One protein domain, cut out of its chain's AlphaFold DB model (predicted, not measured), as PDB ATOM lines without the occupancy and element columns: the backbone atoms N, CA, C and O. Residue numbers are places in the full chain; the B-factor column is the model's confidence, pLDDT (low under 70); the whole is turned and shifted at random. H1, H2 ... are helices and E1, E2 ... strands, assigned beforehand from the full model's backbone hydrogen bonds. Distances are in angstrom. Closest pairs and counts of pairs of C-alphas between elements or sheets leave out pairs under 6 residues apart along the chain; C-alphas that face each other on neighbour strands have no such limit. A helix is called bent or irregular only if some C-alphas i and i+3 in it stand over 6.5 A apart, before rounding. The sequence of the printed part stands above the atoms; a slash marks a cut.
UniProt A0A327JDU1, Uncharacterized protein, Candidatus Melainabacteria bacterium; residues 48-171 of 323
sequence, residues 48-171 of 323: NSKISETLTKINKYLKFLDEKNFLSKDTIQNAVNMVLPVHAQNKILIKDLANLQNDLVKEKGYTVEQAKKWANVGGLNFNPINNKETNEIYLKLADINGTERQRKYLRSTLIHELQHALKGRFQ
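What this domain is: This is residues 48 to 171 of the 323 residues of an uncharacterized protein of Candidatus Melainabacteria bacterium (UniProt A0A327JDU1). Look for a small three-stranded sheet with H2 and H6 packed along one face and H1 packed on both, farther from the sheet; beyond the end of E1, H3 and H4 make a small lobe reaching away from H1. The 124 printed residues hold H1, H2, E1, H3, H4, E2, E3, H5 and H6 in that order. The mixed sheet runs E1 E3 E2; the domain is mostly helix and compact, with a radius of gyration of the C-alphas of 14.4 A and spans of 40 by 35 by 21 A.

How they stand to each other: Start at H1, residues 48 to 67, which forms a helical hairpin with H2, residues 73 to 83; their closest C-alphas, Ile 58 and Val 80, are 5.9 A apart. H1 touches H6, residues 148 to 170, at a shallow tilt of 30 degrees, opposite ways, closest at C-alphas Leu 55 and Ile 159, 6.6 A. E1, residues 92 to 96, is parallel to E3, residues 135 to 139, with N 93 and O 135 at 2.8 A. E2, residues 123 to 126, forms an antiparallel hairpin with E3, with N 126 and O 136 at 2.8 A. H6, at a height of 8.2 A over the sheet, shares its face with H2: two layers, helices on one face. H3, residues 97 to 108, is irregular, with C-alphas 98 and 101 7.1 A apart, and only grazes the sheet; its residues 100 to 105 touch H4, residues 112 to 116, closest at C-alphas Gln 101 and Ala 115, 5.2 A. H5, residues 141 to 145, touches residues 150 to 154 of H6, closest at C-alphas Ile 144 and Arg 151, 5.4 A. Every O i to N i+4 pair is within hydrogen-bond range in H1, H4 and H6, against 6 of 7 in H2, 6 of 8 in H3 and 0 of 1 in H5, where 2 of 2 O i to N i+3 pairs are.

Where its parts are: Find C-alpha 48 at (48.973, -26.942, 69.919); from there H1 runs 28.4 A. H2 spans 16.2 A, E1 13.4 A, H3 15.2 A and E3 13.0 A. H6 runs 32.1 A to C-alpha 170 at (41.071, -31.060, 73.986).

The domain as a whole: The printed part has no cut and no long link. The C-alphas farthest apart, Lys 68 and Thr 111, are 41.0 A apart. Mean pLDDT of the printed part is 84.0; residues 108 to 110, 114, 117 to 122 and 127 to 133 are under 70.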
ATOM      1  N   ASN A  48      48.238 -27.821  69.004       82.00
ATOM      2  CA  ASN A  48      48.973 -26.942  69.919       82.00
ATOM      3  C   ASN A  48      48.841 -25.456  69.535       82.00
ATOM      4  O   ASN A  48      48.805 -24.614  70.431       82.00
ATOM      5  N   SER A  49      48.723 -25.115  68.238       87.88
ATOM      6  CA  SER A  49      48.514 -23.712  67.839       87.88
ATOM      7  C   SER A  49      47.141 -23.217  68.283       87.88
ATOM      8  O   SER A  49      47.073 -22.170  68.917       87.88
ATOM      9  N   LYS A  50      46.076 -24.014  68.109       92.25
ATOM     10  CA  LYS A  50      44.729 -23.657  68.579       92.25
ATOM     11  C   LYS A  50      44.683 -23.444  70.096       92.25
ATOM     12  O   LYS A  50      44.053 -22.495  70.564       92.25
ATOM     13  N   ILE A  51      45.384 -24.277  70.873       90.75
ATOM     14  CA  ILE A  51      45.547 -24.067  72.323       90.75
ATOM     15  C   ILE A  51      46.261 -22.735  72.595       90.75
ATOM     16  O   ILE A  51      45.755 -21.917  73.358       90.75
ATOM     17  N   SER A  52      47.396 -22.473  71.939       88.44
ATOM     18  CA  SER A  52      48.160 -21.230  72.118       88.44
ATOM     19  C   SER A  52      47.362 -19.974  71.731       88.44
ATOM     20  O   SER A  52      47.453 -18.950  72.410       88.44
ATOM     21  N   GLU A  53      46.575 -20.031  70.658       93.31
ATOM     22  CA  GLU A  53      45.690 -18.947  70.213       93.31
ATOM     23  C   GLU A  53      44.580 -18.684  71.236       93.31
ATOM     24  O   GLU A  53      44.309 -17.533  71.581       93.31
ATOM     25  N   THR A  54      43.982 -19.748  71.776       95.44
ATOM     26  CA  THR A  54      42.965 -19.668  72.835       95.44
ATOM     27  C   THR A  54      43.535 -19.008  74.091       95.44
ATOM     28  O   THR A  54      42.948 -18.058  74.608       95.44
ATOM     29  N   LEU A  55      44.717 -19.440  74.546       94.88
ATOM     30  CA  LEU A  55      45.404 -18.838  75.697       94.88
ATOM     31  C   LEU A  55      45.728 -17.358  75.460       94.88
ATOM     32  O   LEU A  55      45.556 -16.541  76.360       94.88
ATOM     33  N   THR A  56      46.135 -16.995  74.241       93.00
ATOM     34  CA  THR A  56      46.408 -15.597  73.869       93.00
ATOM     35  C   THR A  56      45.148 -14.736  73.971       93.00
ATOM     36  O   THR A  56      45.201 -13.635  74.523       93.00
ATOM     37  N   LYS A  57      44.003 -15.243  73.491       95.56
ATOM     38  CA  LYS A  57      42.705 -14.560  73.607       95.56
ATOM     39  C   LYS A  57      42.302 -14.367  75.069       95.56
ATOM     40  O   LYS A  57      41.997 -13.241  75.455       95.56
ATOM     41  N   ILE A  58      42.373 -15.419  75.889       95.69
ATOM     42  CA  ILE A  58      42.076 -15.338  77.331       95.69
ATOM     43  C   ILE A  58      42.992 -14.310  78.006       95.69
ATOM     44  O   ILE A  58      42.514 -13.410  78.691       95.69
ATOM     45  N   ASN A  59      44.306 -14.373  77.763       93.44
ATOM     46  CA  ASN A  59      45.267 -13.446  78.363       93.44
ATOM     47  C   ASN A  59      44.993 -11.980  77.987       93.44
ATOM     48  O   ASN A  59      45.166 -11.096  78.825       93.44
ATOM     49  N   LYS A  60      44.536 -11.712  76.757       92.75
ATOM     50  CA  LYS A  60      44.141 -10.363  76.327       92.75
ATOM     51  C   LYS A  60      42.981  -9.818  77.170       92.75
ATOM     52  O   LYS A  60      43.067  -8.681  77.625       92.75
ATOM     53  N   TYR A  61      41.947 -10.625  77.422       94.81
ATOM     54  CA  TYR A  61      40.836 -10.234  78.301       94.81
ATOM     55  C   TYR A  61      41.299 -10.005  79.738       94.81
ATOM     56  O   TYR A  61      40.958  -8.992  80.339       94.81
ATOM     57  N   LEU A  62      42.129 -10.902  80.275       94.12
ATOM     58  CA  LEU A  62      42.660 -10.767  81.632       94.12
ATOM     59  C   LEU A  62      43.507  -9.504  81.804       94.12
ATOM     60  O   LEU A  62      43.405  -8.838  82.829       94.12
ATOM     61  N   LYS A  63      44.332  -9.158  80.808       91.50
ATOM     62  CA  LYS A  63      45.127  -7.925  80.824       91.50
ATOM     63  C   LYS A  63      44.229  -6.687  80.826       91.50
ATOM     64  O   LYS A  63      44.444  -5.794  81.630       91.50
ATOM     65  N   PHE A  64      43.202  -6.672  79.979       93.31
ATOM     66  CA  PHE A  64      42.225  -5.586  79.955       93.31
ATOM     67  C   PHE A  64      41.499  -5.428  81.304       93.31
ATOM     68  O   PHE A  64      41.358  -4.313  81.793       93.31
ATOM     69  N   LEU A  65      41.076  -6.530  81.931       93.50
ATOM     70  CA  LEU A  65      40.421  -6.503  83.245       93.50
ATOM     71  C   LEU A  65      41.350  -5.985  84.354       93.50
ATOM     72  O   LEU A  65      40.909  -5.217  85.203       93.50
ATOM     73  N   ASP A  66      42.625  -6.381  84.329       90.69
ATOM     74  CA  ASP A  66      43.672  -5.902  85.244       90.69
ATOM     75  C   ASP A  66      43.915  -4.391  85.071       90.69
ATOM     76  O   ASP A  66      43.842  -3.642  86.038       90.69
ATOM     77  N   GLU A  67      44.068  -3.909  83.830       90.81
ATOM     78  CA  GLU A  67      44.235  -2.479  83.507       90.81
ATOM     79  C   GLU A  67      43.027  -1.616  83.924       90.81
ATOM     80  O   GLU A  67      43.166  -0.412  84.144       90.81
ATOM     81  N   LYS A  68      41.836  -2.215  84.036       93.25
ATOM     82  CA  LYS A  68      40.602  -1.549  84.481       93.25
ATOM     83  C   LYS A  68      40.278  -1.758  85.961       93.25
ATOM     84  O   LYS A  68      39.225  -1.307  86.395       93.25
ATOM     85  N   ASN A  69      41.153  -2.412  86.731       89.50
ATOM     86  CA  ASN A  69      40.915  -2.774  88.135       89.50
ATOM     87  C   ASN A  69      39.617  -3.584  88.355       89.50
ATOM     88  O   ASN A  69      38.979  -3.485  89.399       89.50
ATOM     89  N   PHE A  70      39.229  -4.406  87.376       93.38
ATOM     90  CA  PHE A  70      38.069  -5.307  87.447       93.38
ATOM     91  C   PHE A  70      38.465  -6.781  87.557       93.38
ATOM     92  O   PHE A  70      37.631  -7.679  87.400       93.38
ATOM     93  N   LEU A  71      39.747  -7.068  87.789       92.06
ATOM     94  CA  LEU A  71      40.209  -8.433  87.979       92.06
ATOM     95  C   LEU A  71      39.667  -8.982  89.308       92.06
ATOM     96  O   LEU A  71      39.865  -8.403  90.367       92.06
ATOM     97  N   SER A  72      38.968 -10.105  89.239       93.94
ATOM     98  CA  SER A  72      38.397 -10.840  90.368       93.94
ATOM     99  C   SER A  72      38.318 -12.319  89.989       93.94
ATOM    100  O   SER A  72      38.502 -12.676  88.823       93.94
ATOM    101  N   LYS A  73      38.014 -13.198  90.947       94.06
ATOM    102  CA  LYS A  73      37.778 -14.621  90.658       94.06
ATOM    103  C   LYS A  73      36.724 -14.814  89.561       94.06
ATOM    104  O   LYS A  73      36.948 -15.579  88.623       94.06
ATOM    105  N   ASP A  74      35.609 -14.097  89.663       95.19
ATOM    106  CA  ASP A  74      34.473 -14.264  88.759       95.19
ATOM    107  C   ASP A  74      34.783 -13.713  87.371       95.19
ATOM    108  O   ASP A  74      34.492 -14.358  86.365       95.19
ATOM    109  N   THR A  75      35.459 -12.564  87.283       95.75
ATOM    110  CA  THR A  75      35.859 -12.014  85.980       95.75
ATOM    111  C   THR A  75      36.950 -12.853  85.310       95.75
ATOM    112  O   THR A  75      36.934 -12.989  84.087       95.75
ATOM    113  N   ILE A  76      37.832 -13.505  86.079       95.50
ATOM    114  CA  ILE A  76      38.763 -14.519  85.560       95.50
ATOM    115  C   ILE A  76      37.994 -15.725  84.996       95.50
ATOM    116  O   ILE A  76      38.240 -16.128  83.856       95.50
ATOM    117  N   GLN A  77      37.061 -16.296  85.765       96.50
ATOM    118  CA  GLN A  77      36.249 -17.440  85.330       96.50
ATOM    119  C   GLN A  77      35.451 -17.109  84.060       96.50
ATOM    120  O   GLN A  77      35.423 -17.899  83.112       96.50
ATOM    121  N   ASN A  78      34.858 -15.916  84.010       96.00
ATOM    122  CA  ASN A  78      34.110 -15.428  82.856       96.00
ATOM    123  C   ASN A  78      35.014 -15.250  81.633       96.00
ATOM    124  O   ASN A  78      34.653 -15.708  80.551       96.00
ATOM    125  N   ALA A  79      36.212 -14.677  81.790       95.62
ATOM    126  CA  ALA A  79      37.168 -14.533  80.692       95.62
ATOM    127  C   ALA A  79      37.563 -15.888  80.079       95.62
ATOM    128  O   ALA A  79      37.707 -15.994  78.860       95.62
ATOM    129  N   VAL A  80      37.705 -16.935  80.899       96.06
ATOM    130  CA  VAL A  80      37.945 -18.303  80.411       96.06
ATOM    131  C   VAL A  80      36.723 -18.819  79.644       96.06
ATOM    132  O   VAL A  80      36.849 -19.218  78.486       96.06
ATOM    133  N   ASN A  81      35.535 -18.769  80.247       95.69
ATOM    134  CA  ASN A  81      34.303 -19.290  79.647       95.69
ATOM    135  C   ASN A  81      33.918 -18.588  78.335       95.69
ATOM    136  O   ASN A  81      33.454 -19.246  77.409       95.69
ATOM    137  N   MET A  82      34.149 -17.278  78.222       95.06
ATOM    138  CA  MET A  82      33.836 -16.506  77.014       95.06
ATOM    139  C   MET A  82      34.627 -16.961  75.781       95.06
ATOM    140  O   MET A  82      34.150 -16.808  74.660       95.06
ATOM    141  N   VAL A  83      35.841 -17.488  75.968       95.38
ATOM    142  CA  VAL A  83      36.713 -17.903  74.855       95.38
ATOM    143  C   VAL A  83      36.544 -19.389  74.524       95.38
ATOM    144  O   VAL A  83      36.787 -19.803  73.388       95.38
ATOM    145  N   LEU A  84      36.138 -20.203  75.499       93.88
ATOM    146  CA  LEU A  84      35.905 -21.631  75.303       93.88
ATOM    147  C   LEU A  84      34.649 -21.900  74.459       93.88
ATOM    148  O   LEU A  84      33.676 -21.148  74.533       93.88
ATOM    149  N   PRO A  85      34.624 -23.001  73.682       90.25
ATOM    150  CA  PRO A  85      33.404 -23.417  73.003       90.25
ATOM    151  C   PRO A  85      32.320 -23.771  74.027       90.25
ATOM    152  O   PRO A  85      32.628 -24.271  75.108       90.25
ATOM    153  N   VAL A  86      31.052 -23.582  73.653       89.25
ATOM    154  CA  VAL A  86      29.878 -23.736  74.536       89.25
ATOM    155  C   VAL A  86      29.898 -25.041  75.342       89.25
ATOM    156  O   VAL A  86      29.726 -25.017  76.554       89.25
ATOM    157  N   HIS A  87      30.201 -26.176  74.705       85.38
ATOM    158  CA  HIS A  87      30.233 -27.491  75.367       85.38
ATOM    159  C   HIS A  87      31.339 -27.644  76.431       85.38
ATOM    160  O   HIS A  87      31.292 -28.568  77.241       85.38
ATOM    161  N   ALA A  88      32.348 -26.769  76.421       86.00
ATOM    162  CA  ALA A  88      33.464 -26.781  77.360       86.00
ATOM    163  C   ALA A  88      33.416 -25.632  78.379       86.00
ATOM    164  O   ALA A  88      34.269 -25.572  79.270       86.00
ATOM    165  N   GLN A  89      32.432 -24.735  78.278       88.44
ATOM    166  CA  GLN A  89      32.197 -23.722  79.302       88.44
ATOM    167  C   GLN A  89      31.911 -24.416  80.638       88.44
ATOM    168  O   GLN A  89      31.241 -25.447  80.690       88.44
ATOM    169  N   ASN A  90      32.476 -23.892  81.727       86.19
ATOM    170  CA  ASN A  90      32.394 -24.463  83.079       86.19
ATOM    171  C   ASN A  90      33.046 -25.848  83.261       86.19
ATOM    172  O   ASN A  90      32.990 -26.411  84.353       86.19
ATOM    173  N   LYS A  91      33.721 -26.394  82.238       87.69
ATOM    174  CA  LYS A  91      34.547 -27.612  82.367       87.69
ATOM    175  C   LYS A  91      35.963 -27.319  82.877       87.69
ATOM    176  O   LYS A  91      36.760 -28.244  83.048       87.69
ATOM    177  N   ILE A  92      36.279 -26.049  83.123       90.88
ATOM    178  CA  ILE A  92      37.477 -25.580  83.820       90.88
ATOM    179  C   ILE A  92      37.012 -24.581  84.882       90.88
ATOM    180  O   ILE A  92      36.436 -23.549  84.539       90.88
ATOM    181  N   LEU A  93      37.241 -24.901  86.155       92.19
ATOM    182  CA  LEU A  93      36.877 -24.068  87.297       92.19
ATOM    183  C   LEU A  93      38.110 -23.443  87.923       92.19
ATOM    184  O   LEU A  93      39.087 -24.137  88.195       92.19
ATOM    185  N   ILE A  94      38.028 -22.150  88.207       93.62
ATOM    186  CA  ILE A  94      39.054 -21.412  88.933       93.62
ATOM    187  C   ILE A  94      38.680 -21.365  90.416       93.62
ATOM    188  O   ILE A  94      37.615 -20.873  90.802       93.62
ATOM    189  N   LYS A  95      39.566 -21.886  91.263       92.38
ATOM    190  CA  LYS A  95      39.414 -21.971  92.717       92.38
ATOM    191  C   LYS A  95      40.529 -21.207  93.426       92.38
ATOM    192  O   LYS A  95      41.607 -20.985  92.877       92.38
ATOM    193  N   ASP A  96      40.255 -20.812  94.665       91.12
ATOM    194  CA  ASP A  96      41.277 -20.239  95.538       91.12
ATOM    195  C   ASP A  96      42.167 -21.349  96.098       91.12
ATOM    196  O   ASP A  96      41.668 -22.350  96.615       91.12
ATOM    197  N   LEU A  97      43.480 -21.156  96.030       87.88
ATOM    198  CA  LEU A  97      44.472 -22.026  96.647       87.88
ATOM    199  C   LEU A  97      44.278 -22.128  98.165       87.88
ATOM    200  O   LEU A  97      44.560 -23.181  98.729       87.88
ATOM    201  N   ALA A  98      43.723 -21.100  98.818       86.69
ATOM    202  CA  ALA A  98      43.360 -21.161 100.236       86.69
ATOM    203  C   ALA A  98      42.384 -22.312 100.560       86.69
ATOM    204  O   ALA A  98      42.394 -22.841 101.671       86.69
ATOM    205  N   ASN A  99      41.585 -22.752  99.581       87.62
ATOM    206  CA  ASN A  99      40.650 -23.866  99.742       87.62
ATOM    207  C   ASN A  99      41.283 -25.232  99.445       87.62
ATOM    208  O   ASN A  99      40.706 -26.252  99.815       87.62
ATOM    209  N   LEU A 100      42.469 -25.276  98.822       83.88
ATOM    210  CA  LEU A 100      43.081 -26.517  98.339       83.88
ATOM    211  C   LEU A 100      43.230 -27.556  99.451       83.88
ATOM    212  O   LEU A 100      42.884 -28.717  99.257       83.88
ATOM    213  N   GLN A 101      43.722 -27.153 100.624       80.25
ATOM    214  CA  GLN A 101      43.929 -28.086 101.730       80.25
ATOM    215  C   GLN A 101      42.610 -28.738 102.171       80.25
ATOM    216  O   GLN A 101      42.562 -29.949 102.378       80.25
ATOM    217  N   ASN A 102      41.542 -27.947 102.286       83.56
ATOM    218  CA  ASN A 102      40.227 -28.449 102.673       83.56
ATOM    219  C   ASN A 102      39.652 -29.380 101.603       83.56
ATOM    220  O   ASN A 102      39.159 -30.452 101.950       83.56
ATOM    221  N   ASP A 103      39.765 -29.008 100.327       83.06
ATOM    222  CA  ASP A 103      39.274 -29.810  99.205       83.06
ATOM    223  C   ASP A 103      40.036 -31.148  99.118       83.06
ATOM    224  O   ASP A 103      39.424 -32.204  98.945       83.06
ATOM    225  N   LEU A 104      41.359 -31.145  99.326       75.12
ATOM    226  CA  LEU A 104      42.177 -32.364  99.356       75.12
ATOM    227  C   LEU A 104      41.786 -33.295 100.511       75.12
ATOM    228  O   LEU A 104      41.608 -34.495 100.300       75.12
ATOM    229  N   VAL A 105      41.628 -32.764 101.723       76.69
ATOM    230  CA  VAL A 105      41.293 -33.582 102.897       76.69
ATOM    231  C   VAL A 105      39.866 -34.125 102.793       76.69
ATOM    232  O   VAL A 105      39.652 -35.329 102.916       76.69
ATOM    233  N   LYS A 106      38.884 -33.254 102.530       78.19
ATOM    234  CA  LYS A 106      37.458 -33.608 102.596       78.19
ATOM    235  C   LYS A 106      36.957 -34.338 101.359       78.19
ATOM    236  O   LYS A 106      36.190 -35.285 101.489       78.19
ATOM    237  N   GLU A 107      37.351 -33.903 100.165       72.50
ATOM    238  CA  GLU A 107      36.799 -34.464  98.926       72.50
ATOM    239  C   GLU A 107      37.670 -35.557  98.317       72.50
ATOM    240  O   GLU A 107      37.200 -36.317  97.467       72.50
ATOM    241  N   LYS A 108      38.957 -35.594  98.677       67.00
ATOM    242  CA  LYS A 108      39.941 -36.459  98.018       67.00
ATOM    243  C   LYS A 108      40.633 -37.437  98.973       67.00
ATOM    244  O   LYS A 108      41.430 -38.238  98.496       67.00
ATOM    245  N   GLY A 109      40.317 -37.398 100.272       68.81
ATOM    246  CA  GLY A 109      40.763 -38.383 101.265       68.81
ATOM    247  C   GLY A 109      42.225 -38.256 101.704       68.81
ATOM    248  O   GLY A 109      42.807 -39.245 102.142       68.81
ATOM    249  N   TYR A 110      42.835 -37.075 101.567       67.38
ATOM    250  CA  TYR A 110      44.230 -36.842 101.967       67.38
ATOM    251  C   TYR A 110      44.349 -36.579 103.468       67.38
ATOM    252  O   TYR A 110      43.449 -36.005 104.082       67.38
ATOM    253  N   THR A 111      45.505 -36.910 104.052       75.50
ATOM    254  CA  THR A 111      45.823 -36.427 105.401       75.50
ATOM    255  C   THR A 111      46.168 -34.939 105.377       75.50
ATOM    256  O   THR A 111      46.566 -34.369 104.354       75.50
ATOM    257  N   VAL A 112      46.060 -34.297 106.538       78.31
ATOM    258  CA  VAL A 112      46.431 -32.890 106.702       78.31
ATOM    259  C   VAL A 112      47.917 -32.674 106.394       78.31
ATOM    260  O   VAL A 112      48.250 -31.707 105.707       78.31
ATOM    261  N   GLU A 113      48.820 -33.561 106.832       73.88
ATOM    262  CA  GLU A 113      50.254 -33.443 106.518       73.88
ATOM    263  C   GLU A 113      50.528 -33.547 105.018       73.88
ATOM    264  O   GLU A 113      51.360 -32.808 104.491       73.88
ATOM    265  N   GLN A 114      49.828 -34.444 104.316       66.62
ATOM    266  CA  GLN A 114      49.966 -34.583 102.868       66.62
ATOM    267  C   GLN A 114      49.490 -33.323 102.149       66.62
ATOM    268  O   GLN A 114      50.182 -32.831 101.261       66.62
ATOM    269  N   ALA A 115      48.348 -32.770 102.560       70.44
ATOM    270  CA  ALA A 115      47.783 -31.569 101.960       70.44
ATOM    271  C   ALA A 115      48.650 -30.318 102.214       70.44
ATOM    272  O   ALA A 115      48.814 -29.493 101.315       70.44
ATOM    273  N   LYS A 116      49.290 -30.205 103.390       70.69
ATOM    274  CA  LYS A 116      50.189 -29.086 103.738       70.69
ATOM    275  C   LYS A 116      51.370 -28.920 102.780       70.69
ATOM    276  O   LYS A 116      51.808 -27.794 102.557       70.69
ATOM    277  N   LYS A 117      51.867 -30.005 102.173       65.06
ATOM    278  CA  LYS A 117      52.976 -29.948 101.198       65.06
ATOM    279  C   LYS A 117      52.644 -29.107  99.958       65.06
ATOM    280  O   LYS A 117      53.552 -28.627  99.289       65.06
ATOM    281  N   TRP A 118      51.358 -28.893  99.687       65.06
ATOM    282  CA  TRP A 118      50.857 -28.195  98.503       65.06
ATOM    283  C   TRP A 118      50.380 -26.770  98.792       65.06
ATOM    284  O   TRP A 118      49.995 -26.058  97.871       65.06
ATOM    285  N   ALA A 119      50.440 -26.318 100.049       61.50
ATOM    286  CA  ALA A 119      49.990 -24.980 100.437       61.50
ATOM    287  C   ALA A 119      50.892 -23.846  99.901       61.50
ATOM    288  O   ALA A 119      50.465 -22.697  99.845       61.50
ATOM    289  N   ASN A 120      52.123 -24.168  99.479       62.53
ATOM    290  CA  ASN A 120      53.147 -23.191  99.086       62.53
ATOM    291  C   ASN A 120      53.405 -23.110  97.569       62.53
ATOM    292  O   ASN A 120      54.431 -22.574  97.148       62.53
ATOM    293  N   VAL A 121      52.511 -23.638  96.726       68.31
ATOM    294  CA  VAL A 121      52.655 -23.548  95.260       68.31
ATOM    295  C   VAL A 121      52.034 -22.260  94.709       68.31
ATOM    296  O   VAL A 121      51.149 -21.670  95.316       68.31
ATOM    297  N   GLY A 122      52.486 -21.796  93.539       62.91
ATOM    298  CA  GLY A 122      51.900 -20.608  92.895       62.91
ATOM    299  C   GLY A 122      50.517 -20.861  92.280       62.91
ATOM    300  O   GLY A 122      49.710 -19.940  92.152       62.91
ATOM    301  N   GLY A 123      50.256 -22.107  91.892       75.00
ATOM    302  CA  GLY A 123      49.007 -22.586  91.318       75.00
ATOM    303  C   GLY A 123      49.071 -24.096  91.109       75.00
ATOM    304  O   GLY A 123      50.154 -24.678  91.169       75.00
ATOM    305  N   LEU A 124      47.912 -24.724  90.927       77.94
ATOM    306  CA  LEU A 124      47.807 -26.166  90.727       77.94
ATOM    307  C   LEU A 124      46.605 -26.498  89.847       77.94
ATOM    308  O   LEU A 124      45.472 -26.186  90.207       77.94
ATOM    309  N   ASN A 125      46.834 -27.189  88.735       76.38
ATOM    310  CA  ASN A 125      45.772 -27.838  87.979       76.38
ATOM    311  C   ASN A 125      45.521 -29.265  88.484       76.38
ATOM    312  O   ASN A 125      46.409 -30.120  88.486       76.38
ATOM    313  N   PHE A 126      44.274 -29.542  88.843       73.12
ATOM    314  CA  PHE A 126      43.782 -30.862  89.181       73.12
ATOM    315  C   PHE A 126      42.841 -31.368  88.084       73.12
ATOM    316  O   PHE A 126      41.718 -30.879  87.921       73.12
ATOM    317  N   ASN A 127      43.277 -32.407  87.369       65.56
ATOM    318  CA  ASN A 127      42.418 -33.158  86.458       65.56
ATOM    319  C   ASN A 127      41.971 -34.456  87.150       65.56
ATOM    320  O   ASN A 127      42.789 -35.359  87.358       65.56
ATOM    321  N   PRO A 128      40.703 -34.573  87.560       55.97
ATOM    322  CA  PRO A 128      40.215 -35.785  88.196       55.97
ATOM    323  C   PRO A 128      40.234 -36.954  87.202       55.97
ATOM    324  O   PRO A 128      39.586 -36.922  86.163       55.97
ATOM    325  N   ILE A 129      40.959 -38.016  87.556       47.50
ATOM    326  CA  ILE A 129      41.129 -39.207  86.703       47.50
ATOM    327  C   ILE A 129      39.854 -40.079  86.647       47.50
ATOM    328  O   ILE A 129      39.756 -40.957  85.800       47.50
ATOM    329  N   ASN A 130      38.831 -39.781  87.456       42.50
ATOM    330  CA  ASN A 130      37.587 -40.551  87.514       42.50
ATOM    331  C   ASN A 130      36.359 -39.662  87.259       42.50
ATOM    332  O   ASN A 130      35.796 -39.106  88.198       42.50
ATOM    333  N   ASN A 131      35.924 -39.559  86.000       42.78
ATOM    334  CA  ASN A 131      34.593 -39.082  85.583       42.78
ATOM    335  C   ASN A 131      34.126 -37.667  85.975       42.78
ATOM    336  O   ASN A 131      33.050 -37.261  85.541       42.78
ATOM    337  N   LYS A 132      34.879 -36.870  86.737       52.34
ATOM    338  CA  LYS A 132      34.524 -35.454  86.897       52.34
ATOM    339  C   LYS A 132      34.861 -34.731  85.585       52.34
ATOM    340  O   LYS A 132      36.023 -34.591  85.200       52.34
ATOM    341  N   GLU A 133      33.825 -34.250  84.901       65.50
ATOM    342  CA  GLU A 133      33.912 -33.516  83.627       65.50
ATOM    343  C   GLU A 133      34.704 -32.202  83.730       65.50
ATOM    344  O   GLU A 133      35.056 -31.580  82.724       65.50
ATOM    345  N   THR A 134      35.077 -31.795  84.942       76.88
ATOM    346  CA  THR A 134      35.593 -30.466  85.247       76.88
ATOM    347  C   THR A 134      37.037 -30.514  85.752       76.88
ATOM    348  O   THR A 134      37.336 -31.246  86.691       76.88
ATOM    349  N   ASN A 135      37.943 -29.768  85.105       83.44
ATOM    350  CA  ASN A 135      39.279 -29.491  85.647       83.44
ATOM    351  C   ASN A 135      39.168 -28.379  86.679       83.44
ATOM    352  O   ASN A 135      38.405 -27.433  86.486       83.44
ATOM    353  N   GLU A 136      39.968 -28.460  87.727       88.00
ATOM    354  CA  GLU A 136      40.021 -27.450  88.775       88.00
ATOM    355  C   GLU A 136      41.410 -26.818  88.767       88.00
ATOM    356  O   GLU A 136      42.407 -27.516  88.914       88.00
ATOM    357  N   ILE A 137      41.488 -25.503  88.593       90.50
ATOM    358  CA  ILE A 137      42.731 -24.741  88.682       90.50
ATOM    359  C   ILE A 137      42.683 -23.927  89.969       90.50
ATOM    360  O   ILE A 137      41.869 -23.015  90.106       90.50
ATOM    361  N   TYR A 138      43.573 -24.245  90.899       89.69
ATOM    362  CA  TYR A 138      43.768 -23.505  92.137       89.69
ATOM    363  C   TYR A 138      44.820 -22.427  91.918       89.69
ATOM    364  O   TYR A 138      45.898 -22.702  91.389       89.69
ATOM    365  N   LEU A 139      44.519 -21.201  92.331       91.31
ATOM    366  CA  LEU A 139      45.421 -20.057  92.234       91.31
ATOM    367  C   LEU A 139      45.437 -19.284  93.539       91.31
ATOM    368  O   LEU A 139      44.433 -19.232  94.244       91.31
ATOM    369  N   LYS A 140      46.551 -18.620  93.832       90.06
ATOM    370  CA  LYS A 140      46.640 -17.702  94.968       90.06
ATOM    371  C   LYS A 140      45.860 -16.412  94.678       90.06
ATOM    372  O   LYS A 140      46.441 -15.387  94.333       90.06
ATOM    373  N   LEU A 141      44.531 -16.457  94.785       91.56
ATOM    374  CA  LEU A 141      43.649 -15.349  94.383       91.56
ATOM    375  C   LEU A 141      43.820 -14.097  95.252       91.56
ATOM    376  O   LEU A 141      43.521 -13.001  94.791       91.56
ATOM    377  N   ALA A 142      44.389 -14.222  96.455       89.56
ATOM    378  CA  ALA A 142      44.816 -13.077  97.259       89.56
ATOM    379  C   ALA A 142      45.773 -12.128  96.501       89.56
ATOM    380  O   ALA A 142      45.758 -10.921  96.739       89.56
ATOM    381  N   ASP A 143      46.557 -12.641  95.542       90.94
ATOM    382  CA  ASP A 143      47.472 -11.833  94.729       90.94
ATOM    383  C   ASP A 143      46.741 -10.912  93.724       90.94
ATOM    384  O   ASP A 143      47.381 -10.028  93.157       90.94
ATOM    385  N   ILE A 144      45.416 -11.051  93.534       92.38
ATOM    386  CA  ILE A 144      44.590 -10.116  92.739       92.38
ATOM    387  C   ILE A 144      44.659  -8.701  93.313       92.38
ATOM    388  O   ILE A 144      44.761  -7.744  92.558       92.38
ATOM    389  N   ASN A 145      44.650  -8.570  94.640       90.75
ATOM    390  CA  ASN A 145      44.755  -7.279  95.323       90.75
ATOM    391  C   ASN A 145      46.211  -6.926  95.671       90.75
ATOM    392  O   ASN A 145      46.468  -5.973  96.401       90.75
ATOM    393  N   GLY A 146      47.168  -7.722  95.186       88.50
ATOM    394  CA  GLY A 146      48.588  -7.523  95.424       88.50
ATOM    395  C   GLY A 146      49.196  -6.433  94.544       88.50
ATOM    396  O   GLY A 146      48.522  -5.744  93.779       88.50
ATOM    397  N   THR A 147      50.518  -6.312  94.625       88.88
ATOM    398  CA  THR A 147      51.326  -5.458  93.744       88.88
ATOM    399  C   THR A 147      51.123  -5.805  92.264       88.88
ATOM    400  O   THR A 147      50.739  -6.923  91.917       88.88
ATOM    401  N   GLU A 148      51.453  -4.879  91.359       85.00
ATOM    402  CA  GLU A 148      51.426  -5.134  89.908       85.00
ATOM    403  C   GLU A 148      52.208  -6.406  89.538       85.00
ATOM    404  O   GLU A 148      51.756  -7.231  88.743       85.00
ATOM    405  N   ARG A 149      53.360  -6.608  90.186       83.06
ATOM    406  CA  ARG A 149      54.185  -7.803  90.020       83.06
ATOM    407  C   ARG A 149      53.440  -9.082  90.424       83.06
ATOM    408  O   ARG A 149      53.459 -10.060  89.680       83.06
ATOM    409  N   GLN A 150      52.747  -9.079  91.564       85.94
ATOM    410  CA  GLN A 150      51.936 -10.219  92.012       85.94
ATOM    411  C   GLN A 150      50.791 -10.525  91.041       85.94
ATOM    412  O   GLN A 150      50.626 -11.682  90.649       85.94
ATOM    413  N   ARG A 151      50.064  -9.507  90.564       87.81
ATOM    414  CA  ARG A 151      48.986  -9.690  89.574       87.81
ATOM    415  C   ARG A 151      49.504 -10.254  88.248       87.81
ATOM    416  O   ARG A 151      48.908 -11.178  87.686       87.81
ATOM    417  N   LYS A 152      50.667  -9.783  87.776       84.00
ATOM    418  CA  LYS A 152      51.361 -10.351  86.604       84.00
ATOM    419  C   LYS A 152      51.719 -11.824  86.813       84.00
ATOM    420  O   LYS A 152      51.466 -12.641  85.921       84.00
ATOM    421  N   TYR A 153      52.265 -12.191  87.975       81.69
ATOM    422  CA  TYR A 153      52.569 -13.592  88.284       81.69
ATOM    423  C   TYR A 153      51.323 -14.463  88.386       81.69
ATOM    424  O   TYR A 153      51.349 -15.584  87.872       81.69
ATOM    425  N   LEU A 154      50.242 -13.966  88.986       88.50
ATOM    426  CA  LEU A 154      48.962 -14.662  89.046       88.50
ATOM    427  C   LEU A 154      48.453 -14.975  87.636       88.50
ATOM    428  O   LEU A 154      48.217 -16.140  87.320       88.50
ATOM    429  N   ARG A 155      48.368 -13.966  86.756       89.69
ATOM    430  CA  ARG A 155      47.937 -14.144  85.358       89.69
ATOM    431  C   ARG A 155      48.831 -15.136  84.622       89.69
ATOM    432  O   ARG A 155      48.352 -16.054  83.966       89.69
ATOM    433  N   SER A 156      50.141 -14.988  84.765       84.88
ATOM    434  CA  SER A 156      51.107 -15.888  84.147       84.88
ATOM    435  C   SER A 156      50.974 -17.334  84.649       84.88
ATOM    436  O   SER A 156      51.140 -18.278  83.879       84.88
ATOM    437  N   THR A 157      50.681 -17.527  85.933       86.44
ATOM    438  CA  THR A 157      50.470 -18.853  86.529       86.44
ATOM    439  C   THR A 157      49.151 -19.455  86.054       86.44
ATOM    440  O   THR A 157      49.143 -20.590  85.594       86.44
ATOM    441  N   LEU A 158      48.074 -18.668  86.019       92.00
ATOM    442  CA  LEU A 158      46.798 -19.071  85.428       92.00
ATOM    443  C   LEU A 158      46.964 -19.559  83.986       92.00
ATOM    444  O   LEU A 158      46.433 -20.606  83.641       92.00
ATOM    445  N   ILE A 159      47.704 -18.835  83.140       92.50
ATOM    446  CA  ILE A 159      47.906 -19.244  81.744       92.50
ATOM    447  C   ILE A 159      48.684 -20.564  81.632       92.50
ATOM    448  O   ILE A 159      48.364 -21.386  80.773       92.50
ATOM    449  N   HIS A 160      49.664 -20.792  82.511       85.81
ATOM    450  CA  HIS A 160      50.383 -22.065  82.583       85.81
ATOM    451  C   HIS A 160      49.437 -23.220  82.950       85.81
ATOM    452  O   HIS A 160      49.359 -24.208  82.221       85.81
ATOM    453  N   GLU A 161      48.658 -23.075  84.023       87.19
ATOM    454  CA  GLU A 161      47.722 -24.118  84.459       87.19
ATOM    455  C   GLU A 161      46.579 -24.338  83.453       87.19
ATOM    456  O   GLU A 161      46.175 -25.474  83.189       87.19
ATOM    457  N   LEU A 162      46.090 -23.266  82.818       92.00
ATOM    458  CA  LEU A 162      45.088 -23.347  81.754       92.00
ATOM    459  C   LEU A 162      45.599 -24.145  80.566       92.00
ATOM    460  O   LEU A 162      44.834 -24.904  79.980       92.00
ATOM    461  N   GLN A 163      46.875 -24.020  80.207       89.12
ATOM    462  CA  GLN A 163      47.436 -24.831  79.136       89.12
ATOM    463  C   GLN A 163      47.312 -26.323  79.441       89.12
ATOM    464  O   GLN A 163      46.888 -27.093  78.575       89.12
ATOM    465  N   HIS A 164      47.645 -26.728  80.667       81.44
ATOM    466  CA  HIS A 164      47.504 -28.114  81.107       81.44
ATOM    467  C   HIS A 164      46.045 -28.567  81.071       81.44
ATOM    468  O   HIS A 164      45.754 -29.653  80.565       81.44
ATOM    469  N   ALA A 165      45.114 -27.725  81.526       86.62
ATOM    470  CA  ALA A 165      43.683 -28.027  81.499       86.62
ATOM    471  C   ALA A 165      43.144 -28.156  80.061       86.62
ATOM    472  O   ALA A 165      42.420 -29.104  79.755       86.62
ATOM    473  N   LEU A 166      43.545 -27.259  79.154       88.44
ATOM    474  CA  LEU A 166      43.169 -27.300  77.739       88.44
ATOM    475  C   LEU A 166      43.728 -28.542  77.045       88.44
ATOM    476  O   LEU A 166      42.988 -29.223  76.341       88.44
ATOM    477  N   LYS A 167      45.002 -28.887  77.265       82.38
ATOM    478  CA  LYS A 167      45.582 -30.134  76.740       82.38
ATOM    479  C   LYS A 167      44.849 -31.358  77.288       82.38
ATOM    480  O   LYS A 167      44.523 -32.265  76.532       82.38
ATOM    481  N   GLY A 168      44.537 -31.366  78.583       77.50
ATOM    482  CA  GLY A 168      43.786 -32.444  79.227       77.50
ATOM    483  C   GLY A 168      42.346 -32.603  78.731       77.50
ATOM    484  O   GLY A 168      41.793 -33.693  78.850       77.50
ATOM    485  N   ARG A 169      41.730 -31.543  78.190       81.50
ATOM    486  CA  ARG A 169      40.341 -31.563  77.691       81.50
ATOM    487  C   ARG A 169      40.209 -31.700  76.190       81.50
ATOM    488  O   ARG A 169      39.233 -32.289  75.745       81.50
ATOM    489  N   PHE A 170      41.155 -31.159  75.438       86.25
ATOM    490  CA  PHE A 170      41.071 -31.060  73.986       86.25
ATOM    491  C   PHE A 170      42.167 -31.835  73.266       86.25
ATOM    492  O   PHE A 170      42.273 -31.744  72.051       86.25
ATOM    493  N   GLN A 171      43.006 -32.598  73.961       80.62
ATOM    494  CA  GLN A 171      43.926 -33.512  73.298       80.62
ATOM    495  C   GLN A 171      43.710 -34.929  73.791       80.62
ATOM    496  O   GLN A 171      43.569 -35.184  74.985       80.62
TER     497      GLN A 171